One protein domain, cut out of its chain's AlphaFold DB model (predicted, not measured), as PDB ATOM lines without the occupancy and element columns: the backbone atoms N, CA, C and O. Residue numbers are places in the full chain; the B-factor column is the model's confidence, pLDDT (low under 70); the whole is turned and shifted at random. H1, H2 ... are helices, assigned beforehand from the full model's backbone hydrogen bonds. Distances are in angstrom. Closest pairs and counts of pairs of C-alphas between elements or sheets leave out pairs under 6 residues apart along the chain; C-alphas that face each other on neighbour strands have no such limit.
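AT A GLANCE: This is residues 60 to 168 and 197 to 225 of the 358 residues of the protein "YfiO domain-containing protein" of Acidobacteriales bacterium 13_1_40CM_3_55_5 (UniProt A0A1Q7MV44). Two long helices, H2 and H3, lie side by side as the core of an elongated all-helix body, with H1 folded back along H2 on one side and the shorter H4 folded back along H3 on the other. H6 slants from residues 63 to 67 of H1 to residues 109 to 117 of H3, and H5 sits crosswise at the last residues of H3, at one end of the long axis. The printed part has 138 residues, with six named helices in the order H1 to H6 and no named strand. It is compact, with a radius of gyration of the C-alphas of 15.7 A, and its C-alphas span 50 by 33 by 27 A.

HOW THE PARTS SIT: H1, residues 62 to 75, touches H2, residues 82 to 102, at a shallow tilt of 26 degrees, opposite ways, and the two form a helical hairpin. Their closest C-alphas, those of Tyr 62 and Ala 92, are 5.1 A apart. H2 and H3, residues 107 to 131, also form a helical hairpin, at a shallow tilt of 13 degrees, opposite ways. They touch with 36 pairs of C-alphas within 8 A, the closest being those of Gly 90 and Ala 121 at 4.1 A. H3 is the hub, the helix that touches the most others, four in number. With residues 122 to 129 alone it touches H4, residues 138 to 147, at a shallow tilt of 26 degrees, opposite ways, in a third helical hairpin; the closest C-alphas are those of Tyr 125 and Ala 141, 4.9 A apart. H2, H3 and H4 form an up and down bundle, in which each helix runs against the one before it. H2 and H4 are close but not clearly touching, with the C-alphas of Tyr 87 and Ala 141 the closest at 6.8 A. H5, residues 157 to 168, touches residues 130 to 131 of H3 alone, only just about perpendicular at 70.4 degrees; the closest C-alphas are those of Arg 131 and Ala 159, 5.6 A apart. H6, residues 208 to 220, touches H3 with its residues 215 to 220 alone, at a steep tilt of 51 degrees, and the C-alphas of Ala 109 and Met 219 are the closest at 4.6 A. With its residues 208 to 212 alone H6 touches H1 at 69 degrees, a steep tilt only just short of about perpendicular; the closest C-alphas are those of Ala 64 and Ala 208, 4.9 A apart. H1 and H3 are apart, as are H2 and H6. In each of the six helices every O i to N i+4 pair is within hydrogen-bond range.

IN THESE COORDINATES: H1 begins at C-alpha 62, at (6.794, 113.593, 2.553), and measures 19.6 A from first to last C-alpha. H2 measures 30.4 A. H3, the longest helix with 25 residues, measures 35.4 A and ends at C-alpha 131, at (20.718, 94.952, -3.081). H4 has 10 residues, H5 has 12 and H6 has 13. H6 measures 18.8 A and ends at C-alpha 220, at (1.004, 118.340, -16.868).

THE WHOLE: The two C-alphas farthest apart, those of Asn 106 and Asp 168, are 50.7 A from each other. Residues 169 to 196 are not printed, and C-alphas 168 and 197 are 15.6 A apart across this cut, which lies in the link from H5 to H6. Of the links that are printed whole, H2 to H3 is tight and the other three are short. The mean pLDDT of the printed part is 92.7; residues 222 to 225 are under 70.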
ATOM      1  N   GLU A  60       4.849 114.157   8.448       97.06
ATOM      2  CA  GLU A  60       4.090 114.000   7.198       97.06
ATOM      3  C   GLU A  60       4.530 114.975   6.090       97.06
ATOM      4  O   GLU A  60       3.820 115.234   5.120       97.06
ATOM      5  N   SER A  61       5.750 115.510   6.201       97.44
ATOM      6  CA  SER A  61       6.377 116.326   5.166       97.44
ATOM      7  C   SER A  61       7.086 115.402   4.182       97.44
ATOM      8  O   SER A  61       8.317 115.334   4.116       97.44
ATOM      9  N   TYR A  62       6.290 114.640   3.434       97.75
ATOM     10  CA  TYR A  62       6.794 113.593   2.553       97.75
ATOM     11  C   TYR A  62       7.761 114.089   1.466       97.75
ATOM     12  O   TYR A  62       8.772 113.417   1.281       97.75
ATOM     13  N   PRO A  63       7.604 115.265   0.819       96.56
ATOM     14  CA  PRO A  63       8.570 115.713  -0.189       96.56
ATOM     15  C   PRO A  63       9.956 115.986   0.406       96.56
ATOM     16  O   PRO A  63      10.978 115.660  -0.196       96.56
ATOM     17  N   ALA A  64      10.000 116.546   1.620       96.19
ATOM     18  CA  ALA A  64      11.247 116.778   2.341       96.19
ATOM     19  C   ALA A  64      11.868 115.463   2.835       96.19
ATOM     20  O   ALA A  64      13.087 115.295   2.763       96.19
ATOM     21  N   ALA A  65      11.036 114.519   3.286       98.19
ATOM     22  CA  ALA A  65      11.477 113.177   3.646       98.19
ATOM     23  C   ALA A  65      12.087 112.449   2.440       98.19
ATOM     24  O   ALA A  65      13.200 111.944   2.550       98.19
ATOM     25  N   ILE A  66      11.409 112.466   1.285       98.12
ATOM     26  CA  ILE A  66      11.871 111.858   0.031       98.12
ATOM     27  C   ILE A  66      13.233 112.425  -0.365       98.12
ATOM     28  O   ILE A  66      14.167 111.660  -0.575       98.12
ATOM     29  N   ALA A  67      13.384 113.753  -0.402       96.19
ATOM     30  CA  ALA A  67      14.646 114.397  -0.768       96.19
ATOM     31  C   ALA A  67      15.818 113.954   0.130       96.19
ATOM     32  O   ALA A  67      16.894 113.596  -0.353       96.19
ATOM     33  N   ARG A  68      15.598 113.923   1.450       96.69
ATOM     34  CA  ARG A  68      16.627 113.536   2.427       96.69
ATOM     35  C   ARG A  68      16.953 112.048   2.366       96.69
ATOM     36  O   ARG A  68      18.122 111.690   2.282       96.69
ATOM     37  N   LEU A  69      15.939 111.187   2.378       98.25
ATOM     38  CA  LEU A  69      16.122 109.734   2.364       98.25
ATOM     39  C   LEU A  69      16.730 109.256   1.043       98.25
ATOM     40  O   LEU A  69      17.616 108.407   1.064       98.25
ATOM     41  N   ARG A  70      16.342 109.857  -0.089       96.50
ATOM     42  CA  ARG A  70      16.959 109.579  -1.389       96.50
ATOM     43  C   ARG A  70      18.446 109.936  -1.392       96.50
ATOM     44  O   ARG A  70      19.276 109.119  -1.774       96.50
ATOM     45  N   SER A  71      18.803 111.097  -0.838       94.06
ATOM     46  CA  SER A  71      20.211 111.475  -0.671       94.06
ATOM     47  C   SER A  71      21.007 110.483   0.184       94.06
ATOM     48  O   SER A  71      22.194 110.313  -0.073       94.06
ATOM     49  N   VAL A  72      20.400 109.849   1.193       96.62
ATOM     50  CA  VAL A  72      21.077 108.829   2.014       96.62
ATOM     51  C   VAL A  72      21.388 107.595   1.179       96.62
ATOM     52  O   VAL A  72      22.534 107.161   1.134       96.62
ATOM     53  N   VAL A  73      20.380 107.035   0.510       96.62
ATOM     54  CA  VAL A  73      20.505 105.742  -0.180       96.62
ATOM     55  C   VAL A  73      21.334 105.844  -1.459       96.62
ATOM     56  O   VAL A  73      21.965 104.868  -1.862       96.62
ATOM     57  N   ASP A  74      21.372 107.021  -2.081       95.06
ATOM     58  CA  ASP A  74      22.166 107.254  -3.284       95.06
ATOM     59  C   ASP A  74      23.632 107.543  -2.941       95.06
ATOM     60  O   ASP A  74      24.521 106.977  -3.572       95.06
ATOM     61  N   ARG A  75      23.911 108.355  -1.909       95.00
ATOM     62  CA  ARG A  75      25.299 108.668  -1.520       95.00
ATOM     63  C   ARG A  75      25.963 107.587  -0.695       95.00
ATOM     64  O   ARG A  75      27.163 107.373  -0.830       95.00
ATOM     65  N   TYR A  76      25.210 106.921   0.169       96.69
ATOM     66  CA  TYR A  76      25.759 106.032   1.187       96.69
ATOM     67  C   TYR A  76      25.124 104.639   1.091       96.69
ATOM     68  O   TYR A  76      24.471 104.184   2.032       96.69
ATOM     69  N   PRO A  77      25.327 103.907  -0.022       96.38
ATOM     70  CA  PRO A  77      24.746 102.577  -0.201       96.38
ATOM     71  C   PRO A  77      25.269 101.543   0.809       96.38
ATOM     72  O   PRO A  77      24.659 100.490   0.963       96.38
ATOM     73  N   LEU A  78      26.382 101.814   1.495       96.75
ATOM     74  CA  LEU A  78      26.958 100.946   2.528       96.75
ATOM     75  C   LEU A  78      26.489 101.281   3.955       96.75
ATOM     76  O   LEU A  78      26.918 100.628   4.913       96.75
ATOM     77  N   TYR A  79      25.601 102.267   4.102       97.56
ATOM     78  CA  TYR A  79      25.047 102.675   5.388       97.56
ATOM     79  C   TYR A  79      24.390 101.499   6.124       97.56
ATOM     80  O   TYR A  79      23.662 100.705   5.525       97.56
ATOM     81  N   SER A  80      24.626 101.385   7.433       96.94
ATOM     82  CA  SER A  80      24.114 100.266   8.242       96.94
ATOM     83  C   SER A  80      22.594 100.160   8.314       96.94
ATOM     84  O   SER A  80      22.072  99.084   8.591       96.94
ATOM     85  N   GLN A  81      21.877 101.257   8.053       97.19
ATOM     86  CA  GLN A  81      20.414 101.285   8.015       97.19
ATOM     87  C   GLN A  81      19.891 101.650   6.619       97.19
ATOM     88  O   GLN A  81      18.862 102.316   6.490       97.19
ATOM     89  N   ALA A  82      20.612 101.255   5.562       97.75
ATOM     90  CA  ALA A  82      20.205 101.509   4.180       97.75
ATOM     91  C   ALA A  82      18.826 100.903   3.852       97.75
ATOM     92  O   ALA A  82      18.031 101.537   3.158       97.75
ATOM     93  N   ASP A  83      18.506  99.721   4.390       98.00
ATOM     94  CA  ASP A  83      17.202  99.070   4.221       98.00
ATOM     95  C   ASP A  83      16.062  99.859   4.883       98.00
ATOM     96  O   ASP A  83      15.015 100.064   4.273       98.00
ATOM     97  N   GLU A  84      16.272 100.360   6.101       98.44
ATOM     98  CA  GLU A  84      15.327 101.220   6.813       98.44
ATOM     99  C   GLU A  84      15.135 102.556   6.085       98.44
ATOM    100  O   GLU A  84      14.006 103.035   5.968       98.44
ATOM    101  N   ALA A  85      16.215 103.152   5.569       98.62
ATOM    102  CA  ALA A  85      16.160 104.388   4.794       98.62
ATOM    103  C   ALA A  85      15.354 104.215   3.499       98.62
ATOM    104  O   ALA A  85      14.474 105.028   3.220       98.62
ATOM    105  N   LEU A  86      15.597 103.131   2.751       98.75
ATOM    106  CA  LEU A  86      14.812 102.774   1.565       98.75
ATOM    107  C   LEU A  86      13.357 102.458   1.909       98.75
ATOM    108  O   LEU A  86      12.450 102.843   1.173       98.75
ATOM    109  N   TYR A  87      13.116 101.781   3.031       98.81
ATOM    110  CA  TYR A  87      11.767 101.428   3.448       98.81
ATOM    111  C   TYR A  87      10.960 102.686   3.776       98.81
ATOM    112  O   TYR A  87       9.872 102.879   3.239       98.81
ATOM    113  N   LEU A  88      11.526 103.595   4.577       98.69
ATOM    114  CA  LEU A  88      10.924 104.899   4.867       98.69
ATOM    115  C   LEU A  88      10.756 105.756   3.607       98.69
ATOM    116  O   LEU A  88       9.763 106.473   3.503       98.69
ATOM    117  N   LEU A  89      11.678 105.674   2.642       98.69
ATOM    118  CA  LEU A  89      11.553 106.364   1.357       98.69
ATOM    119  C   LEU A  89      10.329 105.857   0.581       98.69
ATOM    120  O   LEU A  89       9.502 106.661   0.152       98.69
ATOM    121  N   GLY A  90      10.156 104.535   0.482       98.69
ATOM    122  CA  GLY A  90       8.966 103.924  -0.112       98.69
ATOM    123  C   GLY A  90       7.675 104.314   0.616       98.69
ATOM    124  O   GLY A  90       6.685 104.682  -0.018       98.69
ATOM    125  N   GLN A  91       7.698 104.343   1.952       98.75
ATOM    126  CA  GLN A  91       6.554 104.797   2.743       98.75
ATOM    127  C   GLN A  91       6.244 106.285   2.539       98.75
ATOM    128  O   GLN A  91       5.075 106.665   2.561       98.75
ATOM    129  N   ALA A  92       7.256 107.133   2.345       98.62
ATOM    130  CA  ALA A  92       7.054 108.550   2.067       98.62
ATOM    131  C   ALA A  92       6.386 108.760   0.697       98.62
ATOM    132  O   ALA A  92       5.468 109.572   0.584       98.62
ATOM    133  N   TYR A  93       6.771 107.978  -0.315       98.50
ATOM    134  CA  TYR A  93       6.078 107.958  -1.604       98.50
ATOM    135  C   TYR A  93       4.615 107.510  -1.477       98.50
ATOM    136  O   TYR A  93       3.728 108.146  -2.041       98.50
ATOM    137  N   GLU A  94       4.327 106.470  -0.693       98.50
ATOM    138  CA  GLU A  94       2.940 106.077  -0.398       98.50
ATOM    139  C   GLU A  94       2.153 107.170   0.345       98.50
ATOM    140  O   GLU A  94       0.961 107.356   0.088       98.50
ATOM    141  N   GLY A  95       2.816 107.927   1.222       98.06
ATOM    142  CA  GLY A  95       2.253 109.110   1.869       98.06
ATOM    143  C   GLY A  95       1.826 110.178   0.858       98.06
ATOM    144  O   GLY A  95       0.696 110.665   0.913       98.06
ATOM    145  N   GLU A  96       2.673 110.481  -0.130       97.06
ATOM    146  CA  GLU A  96       2.315 111.365  -1.249       97.06
ATOM    147  C   GLU A  96       1.136 110.819  -2.066       97.06
ATOM    148  O   GLU A  96       0.217 111.569  -2.395       97.06
ATOM    149  N   ILE A  97       1.089 109.510  -2.338       96.94
ATOM    150  CA  ILE A  97      -0.057 108.880  -3.015       96.94
ATOM    151  C   ILE A  97      -1.350 109.122  -2.228       96.94
ATOM    152  O   ILE A  97      -2.364 109.513  -2.814       96.94
ATOM    153  N   ALA A  98      -1.332 108.912  -0.911       97.44
ATOM    154  CA  ALA A  98      -2.489 109.156  -0.053       97.44
ATOM    155  C   ALA A  98      -2.916 110.635  -0.084       97.44
ATOM    156  O   ALA A  98      -4.105 110.931  -0.235       97.44
ATOM    157  N   MET A  99      -1.949 111.559  -0.037       95.19
ATOM    158  CA  MET A  99      -2.187 113.002  -0.140       95.19
ATOM    159  C   MET A  99      -2.748 113.416  -1.504       95.19
ATOM    160  O   MET A  99      -3.605 114.292  -1.577       95.19
ATOM    161  N   VAL A 100      -2.312 112.799  -2.603       94.62
ATOM    162  CA  VAL A 100      -2.862 113.075  -3.938       94.62
ATOM    163  C   VAL A 100      -4.283 112.532  -4.065       94.62
ATOM    164  O   VAL A 100      -5.146 113.209  -4.624       94.62
ATOM    165  N   ARG A 101      -4.557 111.338  -3.527       95.06
ATOM    166  CA  ARG A 101      -5.895 110.725  -3.557       95.06
ATOM    167  C   ARG A 101      -6.932 111.557  -2.804       95.06
ATOM    168  O   ARG A 101      -8.052 111.685  -3.290       95.06
ATOM    169  N   SER A 102      -6.557 112.141  -1.664       94.44
ATOM    170  CA  SER A 102      -7.451 112.974  -0.846       94.44
ATOM    171  C   SER A 102      -7.702 114.369  -1.432       94.44
ATOM    172  O   SER A 102      -8.713 115.001  -1.115       94.44
ATOM    173  N   ARG A 103      -6.824 114.861  -2.318       92.38
ATOM    174  CA  ARG A 103      -6.998 116.155  -2.991       92.38
ATOM    175  C   ARG A 103      -8.110 116.101  -4.045       92.38
ATOM    176  O   ARG A 103      -8.237 115.155  -4.828       92.38
ATOM    177  N   LYS A 104      -8.888 117.184  -4.108       92.25
ATOM    178  CA  LYS A 104      -9.826 117.455  -5.207       92.25
ATOM    179  C   LYS A 104      -9.047 117.960  -6.423       92.25
ATOM    180  O   LYS A 104      -8.115 118.744  -6.265       92.25
ATOM    181  N   GLY A 105      -9.429 117.542  -7.625       89.12
ATOM    182  CA  GLY A 105      -8.775 117.999  -8.849       89.12
ATOM    183  C   GLY A 105      -9.078 117.114 -10.049       89.12
ATOM    184  O   GLY A 105      -9.943 116.246  -9.991       89.12
ATOM    185  N   ASN A 106      -8.353 117.345 -11.140       92.25
ATOM    186  CA  ASN A 106      -8.462 116.542 -12.353       92.25
ATOM    187  C   ASN A 106      -7.951 115.110 -12.099       92.25
ATOM    188  O   ASN A 106      -6.796 114.911 -11.722       92.25
ATOM    189  N   GLU A 107      -8.808 114.116 -12.334       92.00
ATOM    190  CA  GLU A 107      -8.512 112.705 -12.065       92.00
ATOM    191  C   GLU A 107      -7.400 112.128 -12.955       92.00
ATOM    192  O   GLU A 107      -6.591 111.335 -12.482       92.00
ATOM    193  N   VAL A 108      -7.267 112.578 -14.208       92.38
ATOM    194  CA  VAL A 108      -6.172 112.146 -15.102       92.38
ATOM    195  C   VAL A 108      -4.826 112.650 -14.581       92.38
ATOM    196  O   VAL A 108      -3.843 111.912 -14.526       92.38
ATOM    197  N   ALA A 109      -4.789 113.911 -14.158       90.38
ATOM    198  CA  ALA A 109      -3.622 114.533 -13.544       90.38
ATOM    199  C   ALA A 109      -3.214 113.813 -12.246       90.38
ATOM    200  O   ALA A 109      -2.038 113.497 -12.055       90.38
ATOM    201  N   LYS A 110      -4.190 113.495 -11.386       92.31
ATOM    202  CA  LYS A 110      -3.970 112.714 -10.162       92.31
ATOM    203  C   LYS A 110      -3.436 111.319 -10.468       92.31
ATOM    204  O   LYS A 110      -2.474 110.903  -9.833       92.31
ATOM    205  N   ALA A 111      -4.007 110.620 -11.449       93.31
ATOM    206  CA  ALA A 111      -3.561 109.287 -11.841       93.31
ATOM    207  C   ALA A 111      -2.082 109.277 -12.263       93.31
ATOM    208  O   ALA A 111      -1.330 108.419 -11.805       93.31
ATOM    209  N   ARG A 112      -1.636 110.274 -13.042       92.38
ATOM    210  CA  ARG A 112      -0.220 110.420 -13.431       92.38
ATOM    211  C   ARG A 112       0.699 110.648 -12.233       92.38
ATOM    212  O   ARG A 112       1.742 110.011 -12.138       92.38
ATOM    213  N   MET A 113       0.310 111.520 -11.300       91.12
ATOM    214  CA  MET A 113       1.086 111.749 -10.074       91.12
ATOM    215  C   MET A 113       1.162 110.492  -9.206       91.12
ATOM    216  O   MET A 113       2.232 110.133  -8.725       91.12
ATOM    217  N   ILE A 114       0.030 109.808  -9.021       94.50
ATOM    218  CA  ILE A 114      -0.033 108.554  -8.267       94.50
ATOM    219  C   ILE A 114       0.883 107.517  -8.910       94.50
ATOM    220  O   ILE A 114       1.598 106.832  -8.187       94.50
ATOM    221  N   GLN A 115       0.895 107.415 -10.239       94.06
ATOM    222  CA  GLN A 115       1.776 106.495 -10.952       94.06
ATOM    223  C   GLN A 115       3.255 106.836 -10.729       94.06
ATOM    224  O   GLN A 115       4.021 105.944 -10.381       94.06
ATOM    225  N   GLU A 116       3.652 108.106 -10.843       92.62
ATOM    226  CA  GLU A 116       5.039 108.527 -10.591       92.62
ATOM    227  C   GLU A 116       5.493 108.186  -9.164       92.62
ATOM    228  O   GLU A 116       6.563 107.612  -8.960       92.62
ATOM    229  N   PHE A 117       4.659 108.465  -8.159       96.25
ATOM    230  CA  PHE A 117       4.973 108.093  -6.780       96.25
ATOM    231  C   PHE A 117       4.943 106.578  -6.552       96.25
ATOM    232  O   PHE A 117       5.744 106.062  -5.777       96.25
ATOM    233  N   THR A 118       4.069 105.849  -7.251       96.94
ATOM    234  CA  THR A 118       4.044 104.380  -7.201       96.94
ATOM    235  C   THR A 118       5.347 103.809  -7.751       96.94
ATOM    236  O   THR A 118       5.906 102.905  -7.137       96.94
ATOM    237  N   ASN A 119       5.879 104.378  -8.838       96.50
ATOM    238  CA  ASN A 119       7.172 103.988  -9.398       96.50
ATOM    239  C   ASN A 119       8.306 104.230  -8.392       96.50
ATOM    240  O   ASN A 119       9.095 103.323  -8.140       96.50
ATOM    241  N   GLY A 120       8.348 105.407  -7.753       96.69
ATOM    242  CA  GLY A 120       9.351 105.712  -6.724       96.69
ATOM    243  C   GLY A 120       9.276 104.776  -5.509       96.69
ATOM    244  O   GLY A 120      10.305 104.320  -5.002       96.69
ATOM    245  N   ALA A 121       8.064 104.426  -5.065       98.38
ATOM    246  CA  ALA A 121       7.863 103.442  -4.002       98.38
ATOM    247  C   ALA A 121       8.348 102.047  -4.423       98.38
ATOM    248  O   ALA A 121       9.095 101.398  -3.688       98.38
ATOM    249  N   ALA A 122       7.962 101.608  -5.624       98.19
ATOM    250  CA  ALA A 122       8.340 100.317  -6.184       98.19
ATOM    251  C   ALA A 122       9.859 100.182  -6.331       98.19
ATOM    252  O   ALA A 122      10.421  99.164  -5.934       98.19
ATOM    253  N   GLU A 123      10.532 101.212  -6.842       97.94
ATOM    254  CA  GLU A 123      11.989 101.257  -6.978       97.94
ATOM    255  C   GLU A 123      12.674 101.130  -5.611       97.94
ATOM    256  O   GLU A 123      13.565 100.296  -5.432       97.94
ATOM    257  N   SER A 124      12.204 101.895  -4.621       98.19
ATOM    258  CA  SER A 124      12.763 101.901  -3.266       98.19
ATOM    259  C   SER A 124      12.680 100.519  -2.613       98.19
ATOM    260  O   SER A 124      13.686  99.992  -2.133       98.19
ATOM    261  N   TYR A 125      11.501  99.888  -2.641       98.69
ATOM    262  CA  TYR A 125      11.317  98.547  -2.082       98.69
ATOM    263  C   TYR A 125      12.043  97.471  -2.893       98.69
ATOM    264  O   TYR A 125      12.658  96.575  -2.313       98.69
ATOM    265  N   SER A 126      12.045  97.577  -4.224       98.25
ATOM    266  CA  SER A 126      12.775  96.655  -5.098       98.25
ATOM    267  C   SER A 126      14.268  96.669  -4.799       98.25
ATOM    268  O   SER A 126      14.878  95.605  -4.734       98.25
ATOM    269  N   ARG A 127      14.851  97.846  -4.535       98.12
ATOM    270  CA  ARG A 127      16.267  97.987  -4.169       98.12
ATOM    271  C   ARG A 127      16.607  97.291  -2.851       98.12
ATOM    272  O   ARG A 127      17.689  96.723  -2.743       98.12
ATOM    273  N   ILE A 128      15.694  97.253  -1.875       98.19
ATOM    274  CA  ILE A 128      15.885  96.446  -0.654       98.19
ATOM    275  C   ILE A 128      15.996  94.968  -1.025       98.19
ATOM    276  O   ILE A 128      16.929  94.288  -0.607       98.19
ATOM    277  N   VAL A 129      15.069  94.480  -1.851       97.38
ATOM    278  CA  VAL A 129      15.019  93.066  -2.235       97.38
ATOM    279  C   VAL A 129      16.227  92.662  -3.078       97.38
ATOM    280  O   VAL A 129      16.741  91.563  -2.894       97.38
ATOM    281  N   THR A 130      16.698  93.523  -3.981       96.88
ATOM    282  CA  THR A 130      17.789  93.191  -4.905       96.88
ATOM    283  C   THR A 130      19.174  93.456  -4.336       96.88
ATOM    284  O   THR A 130      20.060  92.648  -4.584       96.88
ATOM    285  N   ARG A 131      19.388  94.540  -3.575       96.31
ATOM    286  CA  ARG A 131      20.718  94.952  -3.081       96.31
ATOM    287  C   ARG A 131      20.972  94.609  -1.612       96.31
ATOM    288  O   ARG A 131      22.129  94.394  -1.245       96.31
ATOM    289  N   TYR A 132      19.920  94.547  -0.796       96.81
ATOM    290  CA  TYR A 132      20.002  94.333   0.655       96.81
ATOM    291  C   TYR A 132      19.171  93.127   1.142       96.81
ATOM    292  O   TYR A 132      18.408  93.245   2.106       96.81
ATOM    293  N   PRO A 133      19.285  91.945   0.500       96.62
ATOM    294  CA  PRO A 133      18.374  90.826   0.740       96.62
ATOM    295  C   PRO A 133      18.464  90.202   2.143       96.62
ATOM    296  O   PRO A 133      17.580  89.430   2.508       96.62
ATOM    297  N   LEU A 134      19.510  90.487   2.926       95.38
ATOM    298  CA  LEU A 134      19.716  89.916   4.263       95.38
ATOM    299  C   LEU A 134      19.427  90.902   5.402       95.38
ATOM    300  O   LEU A 134      19.479  90.503   6.567       95.38
ATOM    301  N   MET A 135      19.096  92.155   5.082       95.38
ATOM    302  CA  MET A 135      18.747  93.169   6.076       95.38
ATOM    303  C   MET A 135      17.297  93.015   6.578       95.38
ATOM    304  O   MET A 135      16.486  92.260   6.030       95.38
ATOM    305  N   ASN A 136      16.957  93.713   7.665       95.06
ATOM    306  CA  ASN A 136      15.725  93.487   8.427       95.06
ATOM    307  C   ASN A 136      14.448  93.786   7.627       95.06
ATOM    308  O   ASN A 136      13.442  93.105   7.821       95.06
ATOM    309  N   ARG A 137      14.476  94.785   6.735       97.44
ATOM    310  CA  ARG A 137      13.297  95.231   5.970       97.44
ATOM    311  C   ARG A 137      13.003  94.438   4.704       97.44
ATOM    312  O   ARG A 137      12.048  94.775   4.009       97.44
ATOM    313  N   MET A 138      13.762  93.388   4.393       95.88
ATOM    314  CA  MET A 138      13.579  92.647   3.140       95.88
ATOM    315  C   MET A 138      12.176  92.039   2.998       95.88
ATOM    316  O   MET A 138      11.550  92.181   1.950       95.88
ATOM    317  N   GLU A 139      11.650  91.396   4.043       96.06
ATOM    318  CA  GLU A 139      10.305  90.802   3.980       96.06
ATOM    319  C   GLU A 139       9.203  91.855   3.919       96.06
ATOM    320  O   GLU A 139       8.275  91.723   3.122       96.06
ATOM    321  N   ASP A 140       9.340  92.919   4.715       97.19
ATOM    322  CA  ASP A 140       8.409  94.044   4.693       97.19
ATOM    323  C   ASP A 140       8.354  94.651   3.281       97.19
ATOM    324  O   ASP A 140       7.273  94.895   2.752       97.19
ATOM    325  N   ALA A 141       9.505  94.832   2.627       98.00
ATOM    326  CA  ALA A 141       9.596  95.369   1.272       98.00
ATOM    327  C   ALA A 141       8.886  94.483   0.234       98.00
ATOM    328  O   ALA A 141       8.160  95.005  -0.613       98.00
ATOM    329  N   LYS A 142       9.032  93.152   0.322       97.69
ATOM    330  CA  LYS A 142       8.298  92.211  -0.545       97.69
ATOM    331  C   LYS A 142       6.789  92.354  -0.365       97.69
ATOM    332  O   LYS A 142       6.076  92.539  -1.348       97.69
ATOM    333  N   ALA A 143       6.321  92.368   0.883       98.06
ATOM    334  CA  ALA A 143       4.903  92.541   1.188       98.06
ATOM    335  C   ALA A 143       4.360  93.887   0.675       98.06
ATOM    336  O   ALA A 143       3.227  93.968   0.201       98.06
ATOM    337  N   ARG A 144       5.165  94.956   0.733       98.00
ATOM    338  CA  ARG A 144       4.782  96.263   0.183       98.00
ATOM    339  C   ARG A 144       4.703  96.267  -1.342       98.00
ATOM    340  O   ARG A 144       3.754  96.830  -1.875       98.00
ATOM    341  N   LEU A 145       5.644  95.628  -2.040       98.06
ATOM    342  CA  LEU A 145       5.586  95.478  -3.501       98.06
ATOM    343  C   LEU A 145       4.327  94.723  -3.934       98.06
ATOM    344  O   LEU A 145       3.619  95.185  -4.827       98.06
ATOM    345  N   GLU A 146       3.996  93.630  -3.247       97.19
ATOM    346  CA  GLU A 146       2.762  92.874  -3.487       97.19
ATOM    347  C   GLU A 146       1.513  93.736  -3.255       97.19
ATOM    348  O   GLU A 146       0.615  93.762  -4.096       97.19
ATOM    349  N   ALA A 147       1.479  94.507  -2.162       97.25
ATOM    350  CA  ALA A 147       0.375  95.418  -1.854       97.25
ATOM    351  C   ALA A 147       0.222  96.561  -2.877       97.25
ATOM    352  O   ALA A 147      -0.879  97.077  -3.069       97.25
ATOM    353  N   LEU A 148       1.311  96.956  -3.542       95.56
ATOM    354  CA  LEU A 148       1.313  97.934  -4.634       95.56
ATOM    355  C   LEU A 148       1.059  97.297  -6.012       95.56
ATOM    356  O   LEU A 148       1.109  98.006  -7.021       95.56
ATOM    357  N   HIS A 149       0.791  95.987  -6.063       96.56
ATOM    358  CA  HIS A 149       0.657  95.201  -7.291       96.56
ATOM    359  C   HIS A 149       1.877  95.321  -8.220       96.56
ATOM    360  O   HIS A 149       1.748  95.325  -9.443       96.56
ATOM    361  N   GLN A 150       3.065  95.438  -7.629       96.62
ATOM    362  CA  GLN A 150       4.334  95.530  -8.338       96.62
ATOM    363  C   GLN A 150       5.025  94.165  -8.380       96.62
ATOM    364  O   GLN A 150       4.864  93.359  -7.458       96.62
ATOM    365  N   PRO A 151       5.812  93.881  -9.431       95.75
ATOM    366  CA  PRO A 151       6.586  92.652  -9.487       95.75
ATOM    367  C   PRO A 151       7.609  92.620  -8.347       95.75
ATOM    368  O   PRO A 151       8.328  93.591  -8.115       95.75
ATOM    369  N   VAL A 152       7.702  91.482  -7.657       95.69
ATOM    370  CA  VAL A 152       8.729  91.252  -6.636       95.69
ATOM    371  C   VAL A 152       9.980  90.700  -7.327       95.69
ATOM    372  O   VAL A 152       9.954  89.556  -7.796       95.69
ATOM    373  N   PRO A 153      11.078  91.471  -7.425       95.06
ATOM    374  CA  PRO A 153      12.297  90.985  -8.053       95.06
ATOM    375  C   PRO A 153      12.959  89.908  -7.187       95.06
ATOM    376  O   PRO A 153      12.782  89.860  -5.969       95.06
ATOM    377  N   LYS A 154      13.764  89.046  -7.812       93.56
ATOM    378  CA  LYS A 154      14.592  88.074  -7.091       93.56
ATOM    379  C   LYS A 154      16.018  88.611  -6.937       93.56
ATOM    380  O   LYS A 154      16.570  89.095  -7.926       93.56
ATOM    381  N   PRO A 155      16.630  88.531  -5.740       94.06
ATOM    382  CA  PRO A 155      18.036  88.881  -5.571       94.06
ATOM    383  C   PRO A 155      18.936  87.927  -6.356       94.06
ATOM    384  O   PRO A 155      18.632  86.740  -6.482       94.06
ATOM    385  N   THR A 156      20.066  88.430  -6.845       94.50
ATOM    386  CA  THR A 156      21.107  87.607  -7.473       94.50
ATOM    387  C   THR A 156      21.999  86.960  -6.413       94.50
ATOM    388  O   THR A 156      22.137  87.470  -5.295       94.50
ATOM    389  N   LYS A 157      22.661  85.849  -6.755       93.94
ATOM    390  CA  LYS A 157      23.639  85.193  -5.863       93.94
ATOM    391  C   LYS A 157      24.756  86.149  -5.427       93.94
ATOM    392  O   LYS A 157      25.147  86.151  -4.260       93.94
ATOM    393  N   THR A 158      25.229  86.993  -6.344       92.81
ATOM    394  CA  THR A 158      26.225  88.041  -6.065       92.81
ATOM    395  C   THR A 158      25.737  89.062  -5.050       92.81
ATOM    396  O   THR A 158      26.463  89.353  -4.104       92.81
ATOM    397  N   ALA A 159      24.508  89.562  -5.188       93.44
ATOM    398  CA  ALA A 159      23.969  90.537  -4.248       93.44
ATOM    399  C   ALA A 159      23.792  89.950  -2.840       93.44
ATOM    400  O   ALA A 159      24.091  90.617  -1.849       93.44
ATOM    401  N   VAL A 160      23.379  88.680  -2.741       95.06
ATOM    402  CA  VAL A 160      23.311  87.968  -1.455       95.06
ATOM    403  C   VAL A 160      24.698  87.838  -0.831       95.06
ATOM    404  O   VAL A 160      24.858  88.129   0.352       95.06
ATOM    405  N   ALA A 161      25.709  87.439  -1.606       95.06
ATOM    406  CA  ALA A 161      27.079  87.307  -1.111       95.06
ATOM    407  C   ALA A 161      27.669  88.655  -0.667       95.06
ATOM    408  O   ALA A 161      28.277  88.736   0.400       95.06
ATOM    409  N   GLN A 162      27.447  89.715  -1.448       94.81
ATOM    410  CA  GLN A 162      27.902  91.066  -1.129       94.81
ATOM    411  C   GLN A 162      27.255  91.582   0.159       94.81
ATOM    412  O   GLN A 162      27.961  91.979   1.083       94.81
ATOM    413  N   ASN A 163      25.924  91.524   0.258       95.75
ATOM    414  CA  ASN A 163      25.225  91.995   1.449       95.75
ATOM    415  C   ASN A 163      25.567  91.152   2.686       95.75
ATOM    416  O   ASN A 163      25.680  91.690   3.783       95.75
ATOM    417  N   LYS A 164      25.819  89.847   2.512       95.25
ATOM    418  CA  LYS A 164      26.303  88.985   3.594       95.25
ATOM    419  C   LYS A 164      27.666  89.426   4.114       95.25
ATOM    420  O   LYS A 164      27.835  89.544   5.320       95.25
ATOM    421  N   ALA A 165      28.616  89.677   3.216       95.56
ATOM    422  CA  ALA A 165      29.947  90.134   3.598       95.56
ATOM    423  C   ALA A 165      29.882  91.476   4.345       95.56
ATOM    424  O   ALA A 165      30.571  91.650   5.349       95.56
ATOM    425  N   GLU A 166      29.033  92.398   3.882       95.31
ATOM    426  CA  GLU A 166      28.784  93.681   4.546       95.31
ATOM    427  C   GLU A 166      28.274  93.469   5.973       95.31
ATOM    428  O   GLU A 166      28.922  93.931   6.909       95.31
ATOM    429  N   GLU A 167      27.189  92.711   6.157       93.62
ATOM    430  CA  GLU A 167      26.597  92.442   7.475       93.62
ATOM    431  C   GLU A 167      27.548  91.691   8.418       93.62
ATOM    432  O   GLU A 167      27.697  92.082   9.577       93.62
ATOM    433  N   ASP A 168      28.251  90.667   7.926       93.81
ATOM    434  CA  ASP A 168      29.212  89.887   8.717       93.81
ATOM    435  C   ASP A 168      30.418  90.740   9.171       93.81
ATOM    436  O   ASP A 168      31.070  90.430  10.174       93.81
ATOM    437  N   ASP A 197      33.592  99.162  -1.230       93.75
ATOM    438  CA  ASP A 197      34.253 100.402  -1.609       93.75
ATOM    439  C   ASP A 197      33.398 101.608  -1.195       93.75
ATOM    440  O   ASP A 197      32.205 101.648  -1.514       93.75
ATOM    441  N   PRO A 198      33.976 102.588  -0.477       94.56
ATOM    442  CA  PRO A 198      33.258 103.796  -0.094       94.56
ATOM    443  C   PRO A 198      32.903 104.650  -1.312       94.56
ATOM    444  O   PRO A 198      33.597 104.639  -2.332       94.56
ATOM    445  N   THR A 199      31.858 105.466  -1.182       94.06
ATOM    446  CA  THR A 199      31.453 106.381  -2.254       94.06
ATOM    447  C   THR A 199      32.478 107.498  -2.401       94.06
ATOM    448  O   THR A 199      32.669 108.308  -1.491       94.06
ATOM    449  N   LEU A 200      33.135 107.555  -3.556       93.69
ATOM    450  CA  LEU A 200      34.166 108.555  -3.831       93.69
ATOM    451  C   LEU A 200      33.619 109.821  -4.495       93.69
ATOM    452  O   LEU A 200      34.186 110.895  -4.321       93.69
ATOM    453  N   VAL A 201      32.518 109.700  -5.236       90.31
ATOM    454  CA  VAL A 201      31.882 110.799  -5.964       90.31
ATOM    455  C   VAL A 201      30.417 110.854  -5.572       90.31
ATOM    456  O   VAL A 201      29.706 109.855  -5.684       90.31
ATOM    457  N   ASP A 202      29.972 112.018  -5.107       85.00
ATOM    458  CA  ASP A 202      28.586 112.195  -4.694       85.00
ATOM    459  C   ASP A 202      27.647 112.241  -5.909       85.00
ATOM    460  O   ASP A 202      27.858 113.053  -6.814       85.00
ATOM    461  N   PRO A 203      26.565 111.442  -5.926       84.12
ATOM    462  CA  PRO A 203      25.465 111.664  -6.854       84.12
ATOM    463  C   PRO A 203      24.769 113.009  -6.602       84.12
ATOM    464  O   PRO A 203      24.803 113.567  -5.495       84.12
ATOM    465  N   GLN A 204      24.090 113.500  -7.643       78.38
ATOM    466  CA  GLN A 204      23.317 114.745  -7.615       78.38
ATOM    467  C   GLN A 204      22.325 114.767  -6.442       78.38
ATOM    468  O   GLN A 204      21.661 113.774  -6.139       78.38
ATOM    469  N   MET A 205      22.248 115.904  -5.741       76.06
ATOM    470  CA  MET A 205      21.334 116.062  -4.608       76.06
ATOM    471  C   MET A 205      19.911 116.254  -5.127       76.06
ATOM    472  O   MET A 205      19.652 117.243  -5.803       76.06
ATOM    473  N   VAL A 206      18.978 115.390  -4.729       80.75
ATOM    474  CA  VAL A 206      17.559 115.637  -5.001       80.75
ATOM    475  C   VAL A 206      17.020 116.632  -3.980       80.75
ATOM    476  O   VAL A 206      17.098 116.398  -2.770       80.75
ATOM    477  N   SER A 207      16.473 117.753  -4.450       85.44
ATOM    478  CA  SER A 207      15.871 118.761  -3.565       85.44
ATOM    479  C   SER A 207      14.379 118.501  -3.324       85.44
ATOM    480  O   SER A 207      13.685 117.925  -4.156       85.44
ATOM    481  N   ALA A 208      13.834 118.960  -2.190       83.38
ATOM    482  CA  ALA A 208      12.396 118.826  -1.919       83.38
ATOM    483  C   ALA A 208      11.548 119.574  -2.963       83.38
ATOM    484  O   ALA A 208      10.499 119.090  -3.387       83.38
ATOM    485  N   THR A 209      12.028 120.738  -3.407       86.44
ATOM    486  CA  THR A 209      11.399 121.523  -4.471       86.44
ATOM    487  C   THR A 209      11.369 120.744  -5.778       86.44
ATOM    488  O   THR A 209      10.344 120.721  -6.445       86.44
ATOM    489  N   GLU A 210      12.458 120.059  -6.114       86.12
ATOM    490  CA  GLU A 210      12.552 119.218  -7.303       86.12
ATOM    491  C   GLU A 210      11.608 118.015  -7.235       86.12
ATOM    492  O   GLU A 210      10.942 117.725  -8.222       86.12
ATOM    493  N   VAL A 211      11.444 117.370  -6.073       85.50
ATOM    494  CA  VAL A 211      10.436 116.302  -5.892       85.50
ATOM    495  C   VAL A 211       9.033 116.821  -6.222       85.50
ATOM    496  O   VAL A 211       8.284 116.182  -6.964       85.50
ATOM    497  N   VAL A 212       8.681 118.008  -5.716       85.12
ATOM    498  CA  VAL A 212       7.381 118.644  -5.987       85.12
ATOM    499  C   VAL A 212       7.258 119.062  -7.453       85.12
ATOM    500  O   VAL A 212       6.214 118.840  -8.065       85.12
ATOM    501  N   GLN A 213       8.309 119.639  -8.037       85.62
ATOM    502  CA  GLN A 213       8.337 120.046  -9.443       85.62
ATOM    503  C   GLN A 213       8.209 118.845 -10.377       85.62
ATOM    504  O   GLN A 213       7.413 118.894 -11.311       85.62
ATOM    505  N   LYS A 214       8.912 117.742 -10.104       84.88
ATOM    506  CA  LYS A 214       8.813 116.498 -10.873       84.88
ATOM    507  C   LYS A 214       7.383 115.963 -10.856       84.88
ATOM    508  O   LYS A 214       6.821 115.674 -11.910       84.88
ATOM    509  N   ALA A 215       6.748 115.932  -9.682       81.62
ATOM    510  CA  ALA A 215       5.349 115.532  -9.552       81.62
ATOM    511  C   ALA A 215       4.391 116.489 -10.295       81.62
ATOM    512  O   ALA A 215       3.452 116.046 -10.960       81.62
ATOM    513  N   ALA A 216       4.638 117.801 -10.239       81.69
ATOM    514  CA  ALA A 216       3.861 118.800 -10.973       81.69
ATOM    515  C   ALA A 216       4.043 118.690 -12.500       81.69
ATOM    516  O   ALA A 216       3.085 118.865 -13.254       81.69
ATOM    517  N   ASN A 217       5.239 118.350 -12.977       84.50
ATOM    518  CA  ASN A 217       5.513 118.129 -14.397       84.50
ATOM    519  C   ASN A 217       4.834 116.847 -14.897       84.50
ATOM    520  O   ASN A 217       4.185 116.864 -15.946       84.50
ATOM    521  N   ALA A 218       4.884 115.770 -14.105       77.88
ATOM    522  CA  ALA A 218       4.151 114.536 -14.382       77.88
ATOM    523  C   ALA A 218       2.637 114.793 -14.506       77.88
ATOM    524  O   ALA A 218       1.987 114.282 -15.421       77.88
ATOM    525  N   MET A 219       2.078 115.664 -13.654       78.88
ATOM    526  CA  MET A 219       0.678 116.100 -13.736       78.88
ATOM    527  C   MET A 219       0.343 116.711 -15.108       78.88
ATOM    528  O   MET A 219      -0.661 116.352 -15.732       78.88
ATOM    529  N   ARG A 220       1.199 117.614 -15.601       80.44
ATOM    530  CA  ARG A 220       1.004 118.340 -16.868       80.44
ATOM    531  C   ARG A 220       1.234 117.471 -18.106       80.44
ATOM    532  O   ARG A 220       0.872 117.887 -19.200       80.44
ATOM    533  N   GLY A 221       1.787 116.265 -17.948       70.88
ATOM    534  CA  GLY A 221       2.177 115.411 -19.075       70.88
ATOM    535  C   GLY A 221       3.367 115.966 -19.860       70.88
ATOM    536  O   GLY A 221       3.634 115.517 -20.969       70.88
ATOM    537  N   THR A 222       4.076 116.945 -19.298       62.59
ATOM    538  CA  THR A 222       5.338 117.443 -19.837       62.59
ATOM    539  C   THR A 222       6.431 116.487 -19.378       62.59
ATOM    540  O   THR A 222       6.755 116.450 -18.188       62.59
ATOM    541  N   SER A 223       6.970 115.681 -20.293       52.97
ATOM    542  CA  SER A 223       8.127 114.831 -20.011       52.97
ATOM    543  C   SER A 223       9.285 115.707 -19.535       52.97
ATOM    544  O   SER A 223       9.681 116.651 -20.219       52.97
ATOM    545  N   THR A 224       9.806 115.411 -18.347       54.16
ATOM    546  CA  THR A 224      11.061 116.012 -17.873       54.16
ATOM    547  C   THR A 224      12.181 115.497 -18.790       54.16
ATOM    548  O   THR A 224      12.099 114.328 -19.183       54.16
ATOM    549  N   PRO A 225      13.185 116.308 -19.184       43.28
ATOM    550  CA  PRO A 225      14.351 115.780 -19.885       43.28
ATOM    551  C   PRO A 225      14.925 114.646 -19.042       43.28
ATOM    552  O   PRO A 225      15.076 114.800 -17.833       43.28
TER     553      PRO A 225